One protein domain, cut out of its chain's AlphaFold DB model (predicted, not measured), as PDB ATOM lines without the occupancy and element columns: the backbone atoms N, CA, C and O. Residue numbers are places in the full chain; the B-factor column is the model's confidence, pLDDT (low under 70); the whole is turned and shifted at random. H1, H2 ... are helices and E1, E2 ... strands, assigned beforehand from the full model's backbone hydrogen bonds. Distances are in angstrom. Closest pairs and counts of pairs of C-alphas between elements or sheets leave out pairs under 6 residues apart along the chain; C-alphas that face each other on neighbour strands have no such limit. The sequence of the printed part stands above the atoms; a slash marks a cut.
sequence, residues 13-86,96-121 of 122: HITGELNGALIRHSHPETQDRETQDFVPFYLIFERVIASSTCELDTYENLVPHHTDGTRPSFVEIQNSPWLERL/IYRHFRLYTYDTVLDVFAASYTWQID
ATOM      1  N   HIS A  13     205.037 190.511 237.338       93.50
ATOM      2  CA  HIS A  13     204.094 191.327 236.577       93.50
ATOM      3  C   HIS A  13     204.784 192.634 236.221       93.50
ATOM      4  O   HIS A  13     205.314 193.308 237.102       93.50
ATOM      5  N   ILE A  14     204.774 192.979 234.942       90.50
ATOM      6  CA  ILE A  14     205.286 194.243 234.429       90.50
ATOM      7  C   ILE A  14     204.165 194.890 233.640       90.50
ATOM      8  O   ILE A  14     203.565 194.274 232.760       90.50
ATOM      9  N   THR A  15     203.895 196.140 233.966       90.88
ATOM     10  CA  THR A  15     202.888 196.956 233.300       90.88
ATOM     11  C   THR A  15     203.486 198.312 233.006       90.88
ATOM     12  O   THR A  15     204.296 198.811 233.787       90.88
ATOM     13  N   GLY A  16     203.067 198.925 231.914       86.69
ATOM     14  CA  GLY A  16     203.494 200.266 231.564       86.69
ATOM     15  C   GLY A  16     202.950 200.652 230.208       86.69
ATOM     16  O   GLY A  16     202.022 200.023 229.703       86.69
ATOM     17  N   GLU A  17     203.566 201.659 229.615       86.44
ATOM     18  CA  GLU A  17     203.238 202.111 228.276       86.44
ATOM     19  C   GLU A  17     204.487 202.017 227.402       86.44
ATOM     20  O   GLU A  17     205.594 202.353 227.829       86.44
ATOM     21  N   LEU A  18     204.322 201.523 226.181       82.69
ATOM     22  CA  LEU A  18     205.374 201.522 225.170       82.69
ATOM     23  C   LEU A  18     205.035 202.550 224.106       82.69
ATOM     24  O   LEU A  18     203.874 202.709 223.733       82.69
ATOM     25  N   ASN A  19     206.060 203.213 223.580       78.38
ATOM     26  CA  ASN A  19     205.877 204.098 222.442       78.38
ATOM     27  C   ASN A  19     205.309 203.301 221.253       78.38
ATOM     28  O   ASN A  19     205.854 202.250 220.892       78.38
ATOM     29  N   GLY A  20     204.240 203.804 220.632       74.44
ATOM     30  CA  GLY A  20     203.570 203.143 219.511       74.44
ATOM     31  C   GLY A  20     204.506 202.835 218.333       74.44
ATOM     32  O   GLY A  20     204.330 201.823 217.656       74.44
ATOM     33  N   ALA A  21     205.556 203.638 218.124       74.38
ATOM     34  CA  ALA A  21     206.578 203.382 217.109       74.38
ATOM     35  C   ALA A  21     207.462 202.167 217.446       74.38
ATOM     36  O   ALA A  21     207.782 201.385 216.554       74.38
ATOM     37  N   LEU A  22     207.807 201.960 218.724       71.00
ATOM     38  CA  LEU A  22     208.615 200.816 219.174       71.00
ATOM     39  C   LEU A  22     207.835 199.499 219.102       71.00
ATOM     40  O   LEU A  22     208.408 198.452 218.793       71.00
ATOM     41  N   ILE A  23     206.523 199.540 219.353       73.50
ATOM     42  CA  ILE A  23     205.660 198.354 219.267       73.50
ATOM     43  C   ILE A  23     205.647 197.774 217.857       73.50
ATOM     44  O   ILE A  23     205.694 196.556 217.722       73.50
ATOM     45  N   ARG A  24     205.657 198.609 216.812       69.94
ATOM     46  CA  ARG A  24     205.632 198.156 215.408       69.94
ATOM     47  C   ARG A  24     206.784 197.208 215.059       69.94
ATOM     48  O   ARG A  24     206.631 196.375 214.173       69.94
ATOM     49  N   HIS A  25     207.916 197.303 215.759       70.81
ATOM     50  CA  HIS A  25     209.061 196.409 215.562       70.81
ATOM     51  C   HIS A  25     208.882 195.033 216.212       70.81
ATOM     52  O   HIS A  25     209.418 194.049 215.709       70.81
ATOM     53  N   SER A  26     208.122 194.954 217.305       67.00
ATOM     54  CA  SER A  26     207.835 193.697 218.011       67.00
ATOM     55  C   SER A  26     206.526 193.044 217.553       67.00
ATOM     56  O   SER A  26     206.380 191.830 217.656       67.00
ATOM     57  N   HIS A  27     205.593 193.851 217.045       71.75
ATOM     58  CA  HIS A  27     204.249 193.472 216.614       71.75
ATOM     59  C   HIS A  27     203.944 194.068 215.229       71.75
ATOM     60  O   HIS A  27     203.236 195.078 215.123       71.75
ATOM     61  N   PRO A  28     204.483 193.488 214.144       71.19
ATOM     62  CA  PRO A  28     204.275 193.995 212.788       71.19
ATOM     63  C   PRO A  28     202.796 194.002 212.363       71.19
ATOM     64  O   PRO A  28     202.397 194.805 211.525       71.19
ATOM     65  N   GLU A  29     201.941 193.189 212.988       71.31
ATOM     66  CA  GLU A  29     200.485 193.182 212.785       71.31
ATOM     67  C   GLU A  29     199.783 194.501 213.166       71.31
ATOM     68  O   GLU A  29     198.600 194.690 212.881       71.31
ATOM     69  N   THR A  30     200.502 195.421 213.810       68.00
ATOM     70  CA  THR A  30     199.999 196.723 214.275       68.00
ATOM     71  C   THR A  30     200.305 197.863 213.306       68.00
ATOM     72  O   THR A  30     199.883 198.995 213.534       68.00
ATOM     73  N   GLN A  31     201.014 197.578 212.209       66.69
ATOM     74  CA  GLN A  31     201.545 198.580 211.282       66.69
ATOM     75  C   GLN A  31     200.462 199.459 210.627       66.69
ATOM     76  O   GLN A  31     200.700 200.653 210.428       66.69
ATOM     77  N   ASP A  32     199.276 198.903 210.367       65.56
ATOM     78  CA  ASP A  32     198.142 199.601 209.734       65.56
ATOM     79  C   ASP A  32     197.152 200.218 210.739       65.56
ATOM     80  O   ASP A  32     196.128 200.778 210.342       65.56
ATOM     81  N   ARG A  33     197.419 200.116 212.047       65.19
ATOM     82  CA  ARG A  33     196.594 200.752 213.081       65.19
ATOM     83  C   ARG A  33     197.122 202.154 213.376       65.19
ATOM     84  O   ARG A  33     198.336 202.378 213.402       65.19
ATOM     85  N   GLU A  34     196.214 203.097 213.639       62.19
ATOM     86  CA  GLU A  34     196.573 204.330 214.345       62.19
ATOM     87  C   GLU A  34     197.017 203.928 215.755       62.19
ATOM     88  O   GLU A  34     196.211 203.727 216.658       62.19
ATOM     89  N   THR A  35     198.315 203.698 215.922       61.84
ATOM     90  CA  THR A  35     198.904 203.461 217.235       61.84
ATOM     91  C   THR A  35     198.916 204.791 217.967       61.84
ATOM     92  O   THR A  35     199.545 205.731 217.477       61.84
ATOM     93  N   GLN A  36     198.243 204.862 219.117       66.38
ATOM     94  CA  GLN A  36     198.423 205.960 220.068       66.38
ATOM     95  C   GLN A  36     199.926 206.174 220.326       66.38
ATOM     96  O   GLN A  36     200.714 205.226 220.224       66.38
ATOM     97  N   ASP A  37     200.329 207.405 220.660       75.31
ATOM     98  CA  ASP A  37     201.742 207.733 220.913       75.31
ATOM     99  C   ASP A  37     202.360 206.795 221.963       75.31
ATOM    100  O   ASP A  37     203.514 206.378 221.839       75.31
ATOM    101  N   PHE A  38     201.550 206.396 222.944       80.44
ATOM    102  CA  PHE A  38     201.869 205.427 223.979       80.44
ATOM    103  C   PHE A  38     200.740 204.401 224.095       80.44
ATOM    104  O   PHE A  38     199.567 204.765 224.087       80.44
ATOM    105  N   VAL A  39     201.093 203.120 224.182       84.12
ATOM    106  CA  VAL A  39     200.141 202.006 224.230       84.12
ATOM    107  C   VAL A  39     200.385 201.192 225.504       84.12
ATOM    108  O   VAL A  39     201.524 200.755 225.729       84.12
ATOM    109  N   PRO A  40     199.356 200.965 226.339       87.38
ATOM    110  CA  PRO A  40     199.480 200.145 227.533       87.38
ATOM    111  C   PRO A  40     199.854 198.697 227.206       87.38
ATOM    112  O   PRO A  40     199.340 198.089 226.262       87.38
ATOM    113  N   PHE A  41     200.716 198.110 228.030       87.88
ATOM    114  CA  PHE A  41     201.059 196.697 227.944       87.88
ATOM    115  C   PHE A  41     201.053 196.013 229.310       87.88
ATOM    116  O   PHE A  41     201.309 196.622 230.352       87.88
ATOM    117  N   TYR A  42     200.826 194.703 229.264       91.06
ATOM    118  CA  TYR A  42     200.871 193.792 230.397       91.06
ATOM    119  C   TYR A  42     201.754 192.598 230.037       91.06
ATOM    120  O   TYR A  42     201.459 191.841 229.109       91.06
ATOM    121  N   LEU A  43     202.844 192.425 230.778       93.12
ATOM    122  CA  LEU A  43     203.761 191.297 230.677       93.12
ATOM    123  C   LEU A  43     203.738 190.508 231.979       93.12
ATOM    124  O   LEU A  43     203.959 191.043 233.064       93.12
ATOM    125  N   ILE A  44     203.485 189.212 231.862       95.00
ATOM    126  CA  ILE A  44     203.442 188.300 232.999       95.00
ATOM    127  C   ILE A  44     204.443 187.190 232.741       95.00
ATOM    128  O   ILE A  44     204.256 186.396 231.823       95.00
ATOM    129  N   PHE A  45     205.478 187.112 233.568       95.62
ATOM    130  CA  PHE A  45     206.440 186.020 233.546       95.62
ATOM    131  C   PHE A  45     206.118 185.007 234.630       95.62
ATOM    132  O   PHE A  45     205.830 185.382 235.765       95.62
ATOM    133  N   GLU A  46     206.221 183.730 234.285       94.69
ATOM    134  CA  GLU A  46     206.000 182.617 235.200       94.69
ATOM    135  C   GLU A  46     207.298 181.844 235.413       94.69
ATOM    136  O   GLU A  46     208.093 181.635 234.488       94.69
ATOM    137  N   ARG A  47     207.483 181.373 236.647       92.19
ATOM    138  CA  ARG A  47     208.700 180.705 237.114       92.19
ATOM    139  C   ARG A  47     209.940 181.555 236.830       92.19
ATOM    140  O   ARG A  47     210.855 181.102 236.162       92.19
ATOM    141  N   VAL A  48     209.959 182.789 237.316       92.00
ATOM    142  CA  VAL A  48     211.108 183.697 237.270       92.00
ATOM    143  C   VAL A  48     212.170 183.223 238.252       92.00
ATOM    144  O   VAL A  48     211.859 182.880 239.392       92.00
ATOM    145  N   ILE A  49     213.421 183.198 237.800       89.38
ATOM    146  CA  ILE A  49     214.586 182.841 238.628       89.38
ATOM    147  C   ILE A  49     215.558 183.998 238.811       89.38
ATOM    148  O   ILE A  49     216.325 184.002 239.767       89.38
ATOM    149  N   ALA A  50     215.524 184.975 237.909       89.50
ATOM    150  CA  ALA A  50     216.289 186.201 238.021       89.50
ATOM    151  C   ALA A  50     215.646 187.287 237.160       89.50
ATOM    152  O   ALA A  50     215.038 187.005 236.125       89.50
ATOM    153  N   SER A  51     215.816 188.531 237.582       91.56
ATOM    154  CA  SER A  51     215.569 189.700 236.747       91.56
ATOM    155  C   SER A  51     216.550 190.803 237.124       91.56
ATOM    156  O   SER A  51     217.030 190.835 238.259       91.56
ATOM    157  N   SER A  52     216.870 191.678 236.180       91.00
ATOM    158  CA  SER A  52     217.749 192.822 236.407       91.00
ATOM    159  C   SER A  52     217.333 193.993 235.541       91.00
ATOM    160  O   SER A  52     216.953 193.806 234.389       91.00
ATOM    161  N   THR A  53     217.459 195.198 236.082       92.50
ATOM    162  CA  THR A  53     217.220 196.446 235.361       92.50
ATOM    163  C   THR A  53     218.521 197.215 235.176       92.50
ATOM    164  O   THR A  53     219.438 197.137 235.996       92.50
ATOM    165  N   CYS A  54     218.597 197.968 234.087       90.44
ATOM    166  CA  CYS A  54     219.684 198.885 233.782       90.44
ATOM    167  C   CYS A  54     219.100 200.111 233.078       90.44
ATOM    168  O   CYS A  54     218.189 199.955 232.269       90.44
ATOM    169  N   GLU A  55     219.598 201.315 233.367       92.19
ATOM    170  CA  GLU A  55     219.226 202.496 232.578       92.19
ATOM    171  C   GLU A  55     219.591 202.277 231.106       92.19
ATOM    172  O   GLU A  55     220.629 201.676 230.814       92.19
ATOM    173  N   LEU A  56     218.753 202.758 230.183       86.88
ATOM    174  CA  LEU A  56     218.962 202.558 228.750       86.88
ATOM    175  C   LEU A  56     220.328 203.099 228.320       86.88
ATOM    176  O   LEU A  56     221.116 202.348 227.750       86.88
ATOM    177  N   ASP A  57     220.663 204.329 228.702       86.12
ATOM    178  CA  ASP A  57     221.952 204.948 228.374       86.12
ATOM    179  C   ASP A  57     223.138 204.158 228.950       86.12
ATOM    180  O   ASP A  57     224.183 204.006 228.312       86.12
ATOM    181  N   THR A  58     222.993 203.599 230.155       89.69
ATOM    182  CA  THR A  58     224.029 202.737 230.746       89.69
ATOM    183  C   THR A  58     224.179 201.451 229.938       89.69
ATOM    184  O   THR A  58     225.297 201.039 229.626       89.69
ATOM    185  N   TYR A  59     223.066 200.826 229.564       87.19
ATOM    186  CA  TYR A  59     223.062 199.614 228.763       87.19
ATOM    187  C   TYR A  59     223.693 199.842 227.382       87.19
ATOM    188  O   TYR A  59     224.500 199.030 226.935       87.19
ATOM    189  N   GLU A  60     223.401 200.967 226.732       84.56
ATOM    190  CA  GLU A  60     223.969 201.322 225.428       84.56
ATOM    191  C   GLU A  60     225.488 201.490 225.443       84.56
ATOM    192  O   GLU A  60     226.138 201.224 224.434       84.56
ATOM    193  N   ASN A  61     226.067 201.850 226.588       85.69
ATOM    194  CA  ASN A  61     227.517 201.883 226.768       85.69
ATOM    195  C   ASN A  61     228.143 200.481 226.925       85.69
ATOM    196  O   ASN A  61     229.352 200.327 226.753       85.69
ATOM    197  N   LEU A  62     227.350 199.459 227.270       81.81
ATOM    198  CA  LEU A  62     227.816 198.086 227.503       81.81
ATOM    199  C   LEU A  62     227.758 197.202 226.250       81.81
ATOM    200  O   LEU A  62     228.505 196.225 226.163       81.81
ATOM    201  N   VAL A  63     226.877 197.508 225.296       75.69
ATOM    202  CA  VAL A  63     226.731 196.750 224.044       75.69
ATOM    203  C   VAL A  63     227.403 197.481 222.880       75.69
ATOM    204  O   VAL A  63     227.287 198.699 222.776       75.69
ATOM    205  N   PRO A  64     228.064 196.762 221.949       64.62
ATOM    206  CA  PRO A  64     228.502 197.363 220.696       64.62
ATOM    207  C   PRO A  64     227.290 197.970 219.985       64.62
ATOM    208  O   PRO A  64     226.266 197.298 219.856       64.62
ATOM    209  N   HIS A  65     227.407 199.229 219.558       56.59
ATOM    210  CA  HIS A  65     226.327 200.015 218.963       56.59
ATOM    211  C   HIS A  65     225.433 199.185 218.024       56.59
ATOM    212  O   HIS A  65     225.896 198.681 217.001       56.59
ATOM    213  N   HIS A  66     224.142 199.067 218.350       54.16
ATOM    214  CA  HIS A  66     223.139 198.608 217.389       54.16
ATOM    215  C   HIS A  66     223.037 199.652 216.271       54.16
ATOM    216  O   HIS A  66     222.658 200.795 216.520       54.16
ATOM    217  N   THR A  67     223.423 199.270 215.059       48.47
ATOM    218  CA  THR A  67     223.730 200.181 213.948       48.47
ATOM    219  C   THR A  67     222.539 200.620 213.090       48.47
ATOM    220  O   THR A  67     222.766 201.261 212.068       48.47
ATOM    221  N   ASP A  68     221.286 200.351 213.463       55.16
ATOM    222  CA  ASP A  68     220.136 200.685 212.600       55.16
ATOM    223  C   ASP A  68     218.943 201.359 213.299       55.16
ATOM    224  O   ASP A  68     217.941 201.641 212.647       55.16
ATOM    225  N   GLY A  69     219.012 201.626 214.609       56.28
ATOM    226  CA  GLY A  69     217.902 202.246 215.347       56.28
ATOM    227  C   GLY A  69     216.610 201.415 215.382       56.28
ATOM    228  O   GLY A  69     215.587 201.917 215.836       56.28
ATOM    229  N   THR A  70     216.634 200.151 214.944       61.31
ATOM    230  CA  THR A  70     215.442 199.308 214.772       61.31
ATOM    231  C   THR A  70     215.368 198.251 215.877       61.31
ATOM    232  O   THR A  70     215.359 197.045 215.629       61.31
ATOM    233  N   ARG A  71     215.380 198.686 217.145       70.25
ATOM    234  CA  ARG A  71     215.333 197.753 218.283       70.25
ATOM    235  C   ARG A  71     213.887 197.335 218.583       70.25
ATOM    236  O   ARG A  71     213.043 198.215 218.757       70.25
ATOM    237  N   PRO A  72     213.584 196.027 218.692       75.38
ATOM    238  CA  PRO A  72     212.285 195.584 219.181       75.38
ATOM    239  C   PRO A  72     212.114 196.006 220.642       75.38
ATOM    240  O   PRO A  72     213.054 195.927 221.433       75.38
ATOM    241  N   SER A  73     210.904 196.417 221.019       83.00
ATOM    242  CA  SER A  73     210.556 196.698 222.417       83.00
ATOM    243  C   SER A  73     210.699 195.469 223.316       83.00
ATOM    244  O   SER A  73     210.987 195.619 224.497       83.00
ATOM    245  N   PHE A  74     210.545 194.255 222.781       89.56
ATOM    246  CA  PHE A  74     210.652 193.013 223.540       89.56
ATOM    247  C   PHE A  74     211.268 191.898 222.690       89.56
ATOM    248  O   PHE A  74     210.885 191.709 221.538       89.56
ATOM    249  N   VAL A  75     212.218 191.146 223.250       91.25
ATOM    250  CA  VAL A  75     212.937 190.089 222.525       91.25
ATOM    251  C   VAL A  75     213.306 188.911 223.427       91.25
ATOM    252  O   VAL A  75     213.694 189.084 224.580       91.25
ATOM    253  N   GLU A  76     213.232 187.694 222.883       93.62
ATOM    254  CA  GLU A  76     213.835 186.501 223.485       93.62
ATOM    255  C   GLU A  76     215.294 186.366 223.014       93.62
ATOM    256  O   GLU A  76     215.568 186.156 221.829       93.62
ATOM    257  N   ILE A  77     216.245 186.475 223.942       92.00
ATOM    258  CA  ILE A  77     217.680 186.389 223.663       92.00
ATOM    259  C   ILE A  77     218.076 184.929 223.431       92.00
ATOM    260  O   ILE A  77     218.096 184.108 224.352       92.00
ATOM    261  N   GLN A  78     218.458 184.628 222.192       90.25
ATOM    262  CA  GLN A  78     218.956 183.312 221.802       90.25
ATOM    263  C   GLN A  78     220.372 183.072 222.345       90.25
ATOM    264  O   GLN A  78     221.191 183.991 222.367       90.25
ATOM    265  N   ASN A  79     220.665 181.832 222.756       88.44
ATOM    266  CA  ASN A  79     221.975 181.409 223.278       88.44
ATOM    267  C   ASN A  79     222.519 182.340 224.378       88.44
ATOM    268  O   ASN A  79     223.662 182.790 224.319       88.44
ATOM    269  N   SER A  80     221.673 182.685 225.352       89.19
ATOM    270  CA  SER A  80     222.023 183.619 226.425       89.19
ATOM    271  C   SER A  80     223.243 183.134 227.228       89.19
ATOM    272  O   SER A  80     223.111 182.181 228.004       89.19
ATOM    273  N   PRO A  81     224.398 183.834 227.166       86.62
ATOM    274  CA  PRO A  81     225.579 183.460 227.948       86.62
ATOM    275  C   PRO A  81     225.344 183.592 229.455       86.62
ATOM    276  O   PRO A  81     226.084 183.039 230.263       86.62
ATOM    277  N   TRP A  82     224.336 184.378 229.843       86.69
ATOM    278  CA  TRP A  82     223.965 184.577 231.237       86.69
ATOM    279  C   TRP A  82     223.230 183.349 231.751       86.69
ATOM    280  O   TRP A  82     223.574 182.849 232.815       86.69
ATOM    281  N   LEU A  83     222.295 182.814 230.958       85.62
ATOM    282  CA  LEU A  83     221.573 181.591 231.298       85.62
ATOM    283  C   LEU A  83     222.534 180.395 231.414       85.62
ATOM    284  O   LEU A  83     222.432 179.629 232.367       85.62
ATOM    285  N   GLU A  84     223.512 180.287 230.509       83.75
ATOM    286  CA  GLU A  84     224.559 179.248 230.550       83.75
ATOM    287  C   GLU A  84     225.422 179.292 231.821       83.75
ATOM    288  O   GLU A  84     225.968 178.272 232.240       83.75
ATOM    289  N   ARG A  85     225.566 180.471 232.435       85.12
ATOM    290  CA  ARG A  85     226.427 180.707 233.604       85.12
ATOM    291  C   ARG A  85     225.657 180.835 234.913       85.12
ATOM    292  O   ARG A  85     226.284 181.077 235.945       85.12
ATOM    293  N   LEU A  86     224.329 180.708 234.896       80.06
ATOM    294  CA  LEU A  86     223.537 180.831 236.115       80.06
ATOM    295  C   LEU A  86     223.945 179.737 237.113       80.06
ATOM    296  O   LEU A  86     223.933 178.552 236.768       80.06
ATOM    297  N   ILE A  96     214.036 174.598 230.435       90.56
ATOM    298  CA  ILE A  96     212.738 175.270 230.383       90.56
ATOM    299  C   ILE A  96     212.874 176.789 230.492       90.56
ATOM    300  O   ILE A  96     211.908 177.486 230.214       90.56
ATOM    301  N   TYR A  97     214.031 177.295 230.926       92.44
ATOM    302  CA  TYR A  97     214.247 178.714 231.170       92.44
ATOM    303  C   TYR A  97     214.766 179.410 229.925       92.44
ATOM    304  O   TYR A  97     215.551 178.861 229.156       92.44
ATOM    305  N   ARG A  98     214.322 180.649 229.748       95.06
ATOM    306  CA  ARG A  98     214.690 181.511 228.632       95.06
ATOM    307  C   ARG A  98     215.047 182.890 229.151       95.06
ATOM    308  O   ARG A  98     214.689 183.253 230.271       95.06
ATOM    309  N   HIS A  99     215.767 183.635 228.325       95.19
ATOM    310  CA  HIS A  99     216.171 185.000 228.614       95.19
ATOM    311  C   HIS A  99     215.336 185.956 227.768       95.19
ATOM    312  O   HIS A  99     215.395 185.916 226.541       95.19
ATOM    313  N   PHE A 100     214.570 186.811 228.427       95.06
ATOM    314  CA  PHE A 100     213.745 187.827 227.794       95.06
ATOM    315  C   PHE A 100     214.291 189.207 228.127       95.06
ATOM    316  O   PHE A 100     214.691 189.443 229.265       95.06
ATOM    317  N   ARG A 101     214.261 190.113 227.152       93.62
ATOM    318  CA  ARG A 101     214.667 191.504 227.320       93.62
ATOM    319  C   ARG A 101     213.555 192.437 226.877       93.62
ATOM    320  O   ARG A 101     213.056 192.313 225.761       93.62
ATOM    321  N   LEU A 102     213.196 193.372 227.748       91.56
ATOM    322  CA  LEU A 102     212.280 194.473 227.478       91.56
ATOM    323  C   LEU A 102     213.081 195.777 227.415       91.56
ATOM    324  O   LEU A 102     213.840 196.084 228.334       91.56
ATOM    325  N   TYR A 103     212.879 196.537 226.348       87.75
ATOM    326  CA  TYR A 103     213.379 197.893 226.182       87.75
ATOM    327  C   TYR A 103     212.226 198.868 226.408       87.75
ATOM    328  O   TYR A 103     211.232 198.853 225.678       87.75
ATOM    329  N   THR A 104     212.361 199.719 227.418       83.19
ATOM    330  CA  THR A 104     211.522 200.906 227.594       83.19
ATOM    331  C   THR A 104     212.309 202.148 227.177       83.19
ATOM    332  O   THR A 104     213.438 202.043 226.699       83.19
ATOM    333  N   TYR A 105     211.710 203.331 227.332       78.38
ATOM    334  CA  TYR A 105     212.378 204.591 227.009       78.38
ATOM    335  C   TYR A 105     213.622 204.843 227.881       78.38
ATOM    336  O   TYR A 105     214.640 205.282 227.365       78.38
ATOM    337  N   ASP A 106     213.563 204.490 229.169       84.00
ATOM    338  CA  ASP A 106     214.632 204.796 230.132       84.00
ATOM    339  C   ASP A 106     215.343 203.554 230.674       84.00
ATOM    340  O   ASP A 106     216.343 203.662 231.382       84.00
ATOM    341  N   THR A 107     214.819 202.349 230.442       88.06
ATOM    342  CA  THR A 107     215.283 201.146 231.144       88.06
ATOM    343  C   THR A 107     215.275 199.918 230.249       88.06
ATOM    344  O   THR A 107     214.332 199.647 229.510       88.06
ATOM    345  N   VAL A 108     216.325 199.119 230.383       91.25
ATOM    346  CA  VAL A 108     216.396 197.752 229.880       91.25
ATOM    347  C   VAL A 108     216.150 196.802 231.040       91.25
ATOM    348  O   VAL A 108     216.825 196.872 232.068       91.25
ATOM    349  N   LEU A 109     215.172 195.917 230.880       93.00
ATOM    350  CA  LEU A 109     214.851 194.868 231.837       93.00
ATOM    351  C   LEU A 109     215.178 193.509 231.225       93.00
ATOM    352  O   LEU A 109     214.604 193.132 230.206       93.00
ATOM    353  N   ASP A 110     216.039 192.757 231.898       93.94
ATOM    354  CA  ASP A 110     216.312 191.353 231.613       93.94
ATOM    355  C   ASP A 110     215.539 190.463 232.587       93.94
ATOM    356  O   ASP A 110     215.536 190.702 233.797       93.94
ATOM    357  N   VAL A 111     214.888 189.422 232.069       94.44
ATOM    358  CA  VAL A 111     214.108 188.453 232.848       94.44
ATOM    359  C   VAL A 111     214.474 187.033 232.429       94.44
ATOM    360  O   VAL A 111     214.429 186.677 231.253       94.44
ATOM    361  N   PHE A 112     214.784 186.194 233.414       93.38
ATOM    362  CA  PHE A 112     215.028 184.765 233.245       93.38
ATOM    363  C   PHE A 112     213.831 183.994 233.790       93.38
ATOM    364  O   PHE A 112     213.621 183.941 235.006       93.38
ATOM    365  N   ALA A 113     213.032 183.416 232.896       94.62
ATOM    366  CA  ALA A 113     211.749 182.802 233.234       94.62
ATOM    367  C   ALA A 113     211.448 181.587 232.356       94.62
ATOM    368  O   ALA A 113     212.052 181.420 231.296       94.62
ATOM    369  N   ALA A 114     210.504 180.741 232.780       93.94
ATOM    370  CA  ALA A 114     210.099 179.584 231.981       93.94
ATOM    371  C   ALA A 114     209.127 179.953 230.849       93.94
ATOM    372  O   ALA A 114     209.144 179.350 229.777       93.94
ATOM    373  N   SER A 115     208.264 180.941 231.085       95.00
ATOM    374  CA  SER A 115     207.285 181.404 230.102       95.00
ATOM    375  C   SER A 115     206.867 182.845 230.360       95.00
ATOM    376  O   SER A 115     207.029 183.354 231.471       95.00
ATOM    377  N   TYR A 116     206.271 183.467 229.344       95.44
ATOM    378  CA  TYR A 116     205.658 184.783 229.444       95.44
ATOM    379  C   TYR A 116     204.270 184.796 228.796       95.44
ATOM    380  O   TYR A 116     203.955 183.977 227.936       95.44
ATOM    381  N   THR A 117     203.442 185.742 229.216       95.12
ATOM    382  CA  THR A 117     202.235 186.174 228.511       95.12
ATOM    383  C   THR A 117     202.362 187.667 228.266       95.12
ATOM    384  O   THR A 117     202.646 188.407 229.206       95.12
ATOM    385  N   TRP A 118     202.171 188.095 227.019       91.38
ATOM    386  CA  TRP A 118     202.182 189.505 226.639       91.38
ATOM    387  C   TRP A 118     200.813 189.901 226.096       91.38
ATOM    388  O   TRP A 118     200.299 189.268 225.175       91.38
ATOM    389  N   GLN A 119     200.227 190.932 226.691       89.25
ATOM    390  CA  GLN A 119     199.016 191.583 226.216       89.25
ATOM    391  C   GLN A 119     199.315 193.059 225.955       89.25
ATOM    392  O   GLN A 119     199.984 193.712 226.756       89.25
ATOM    393  N   ILE A 120     198.811 193.566 224.836       82.00
ATOM    394  CA  ILE A 120     198.846 194.981 224.465       82.00
ATOM    395  C   ILE A 120     197.400 195.410 224.253       82.00
ATOM    396  O   ILE A 120     196.643 194.689 223.596       82.00
ATOM    397  N   ASP A 121     197.028 196.547 224.830       78.25
ATOM    398  CA  ASP A 121     195.690 197.120 224.691       78.25
ATOM    399  C   ASP A 121     195.730 198.214 223.613       78.25
ATOM    400  O   ASP A 121     196.323 199.267 223.839       78.25
TER     401      ASP A 121
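Overview. This is residues 13 to 86 and 96 to 121 of the 122 residues of an uncharacterized protein of Kingella denitrificans ATCC 33394 (UniProt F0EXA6). Two antiparallel sheets make a V: the four-stranded sheet E3, E6, E5, E4 and the three-stranded sheet E1, E2, E7 come together at one end, where the chain passes from E2 to E3 and from E6 to E7, and spread apart toward the other. H1 sits at the open side of the V and grazes both sheets, H2 stands on the four-stranded sheet where E3 ends and E6 begins, H3 grazes that same sheet, and residues 61 to 69, of which 61 and 62 belong to H2, stick out. The printed part has 100 residues, with three named helices and seven named strands in the order E1, H1, E2, E3, H2, E4, H3, E5, E6, E7, and the class is mixed, helices and strands. The whole is compact, with a radius of gyration of the C-alphas of 13.8 A and spans of 42 by 30 by 20 A.

Along the chain. E1, residues 13 to 19, begins with C-alpha 13 at (204.094, 191.327, 236.577) and is 19.1 A long from first to last C-alpha. H1 is residues 20 to 26. E2, residues 38 to 46, is the longest strand, at 25.8 A. E3, residues 50 to 55, is 17.4 A long, and H2 is residues 56 to 62. E4 is residues 74 to 77, with C-alpha 74 at (210.652, 193.013, 223.540), and H3 is residues 81 to 84. E5, residues 98 to 103, is 16.6 A long, and E6, residues 107 to 113, is 18.8 A long. E7, residues 115 to 120, is 17.0 A long and ends with C-alpha 120 at (198.846, 194.981, 224.465).

Arrangement. The larger sheet runs E3, E6, E5, E4, is twisted and has E3 and E4 as edge strands. E3 and E6 are antiparallel at 170 degrees, with N 108 and O 54 at 2.8 A. E5 and E6 form a hairpin, antiparallel at 163 degrees, with N 100 and O 111 at 2.8 A. E5 and E4 are antiparallel at 146 degrees, with N 77 and O 99 at 2.8 A. H2 is on this sheet at a height over the sheet of 6.8 A; it stands up from it, its line rising 71 degrees, and lies only just over E6, with 3 C-alphas. The closest C-alphas of H2 and E6 are those of Leu 56 and Thr 107, 4.6 A apart. H3 only grazes this sheet, with residues 81 to 83; the closest C-alphas of H3 and E5 are those of Leu 83 and His 99, 6.9 A apart. The other sheet runs E1, E2, E7 and is also twisted. E1 and E2 are antiparallel at 153 degrees, with N 14 and O 43 at 2.8 A; E2 and E7 are antiparallel at 162 degrees, with N 42 and O 119 at 2.8 A. E6 and E7 meet only through their link, and the closest C-alphas of E2 and E6, those of Glu 46 and Ala 113, are 6.1 A apart. H1 only grazes this sheet, with residues 20 to 23, and only grazes the larger one, with residues 22 to 26; the closest C-alphas of H1 and E4 are those of Ser 26 and Phe 74, 6.2 A apart. E1 is apart from E3, E4, E5 and E6. Of the O i to N i+4 pairs, 0 of 3 in H1 and 2 of 3 in H2 are within hydrogen-bond range, H1 has 2 of 4 O i to N i+3 pairs within range, and H3 is too short for an O i to N i+4 pair.

Size, cuts and confidence. The two C-alphas farthest apart are those of Glu 34 and Arg 85, at 42.7 A. Residues 87 to 95 are not printed, and C-alphas 86 and 96 across this cut are 13.4 A apart. The links H1 to E2 and H2 to E4 are long, with 11 residues each. Residues 61 to 69, of which 61 and 62 belong to H2, stand free. The mean pLDDT of the printed part is 82.9; residues 24, 26, 30 to 36 and 64 to 70 are under 70.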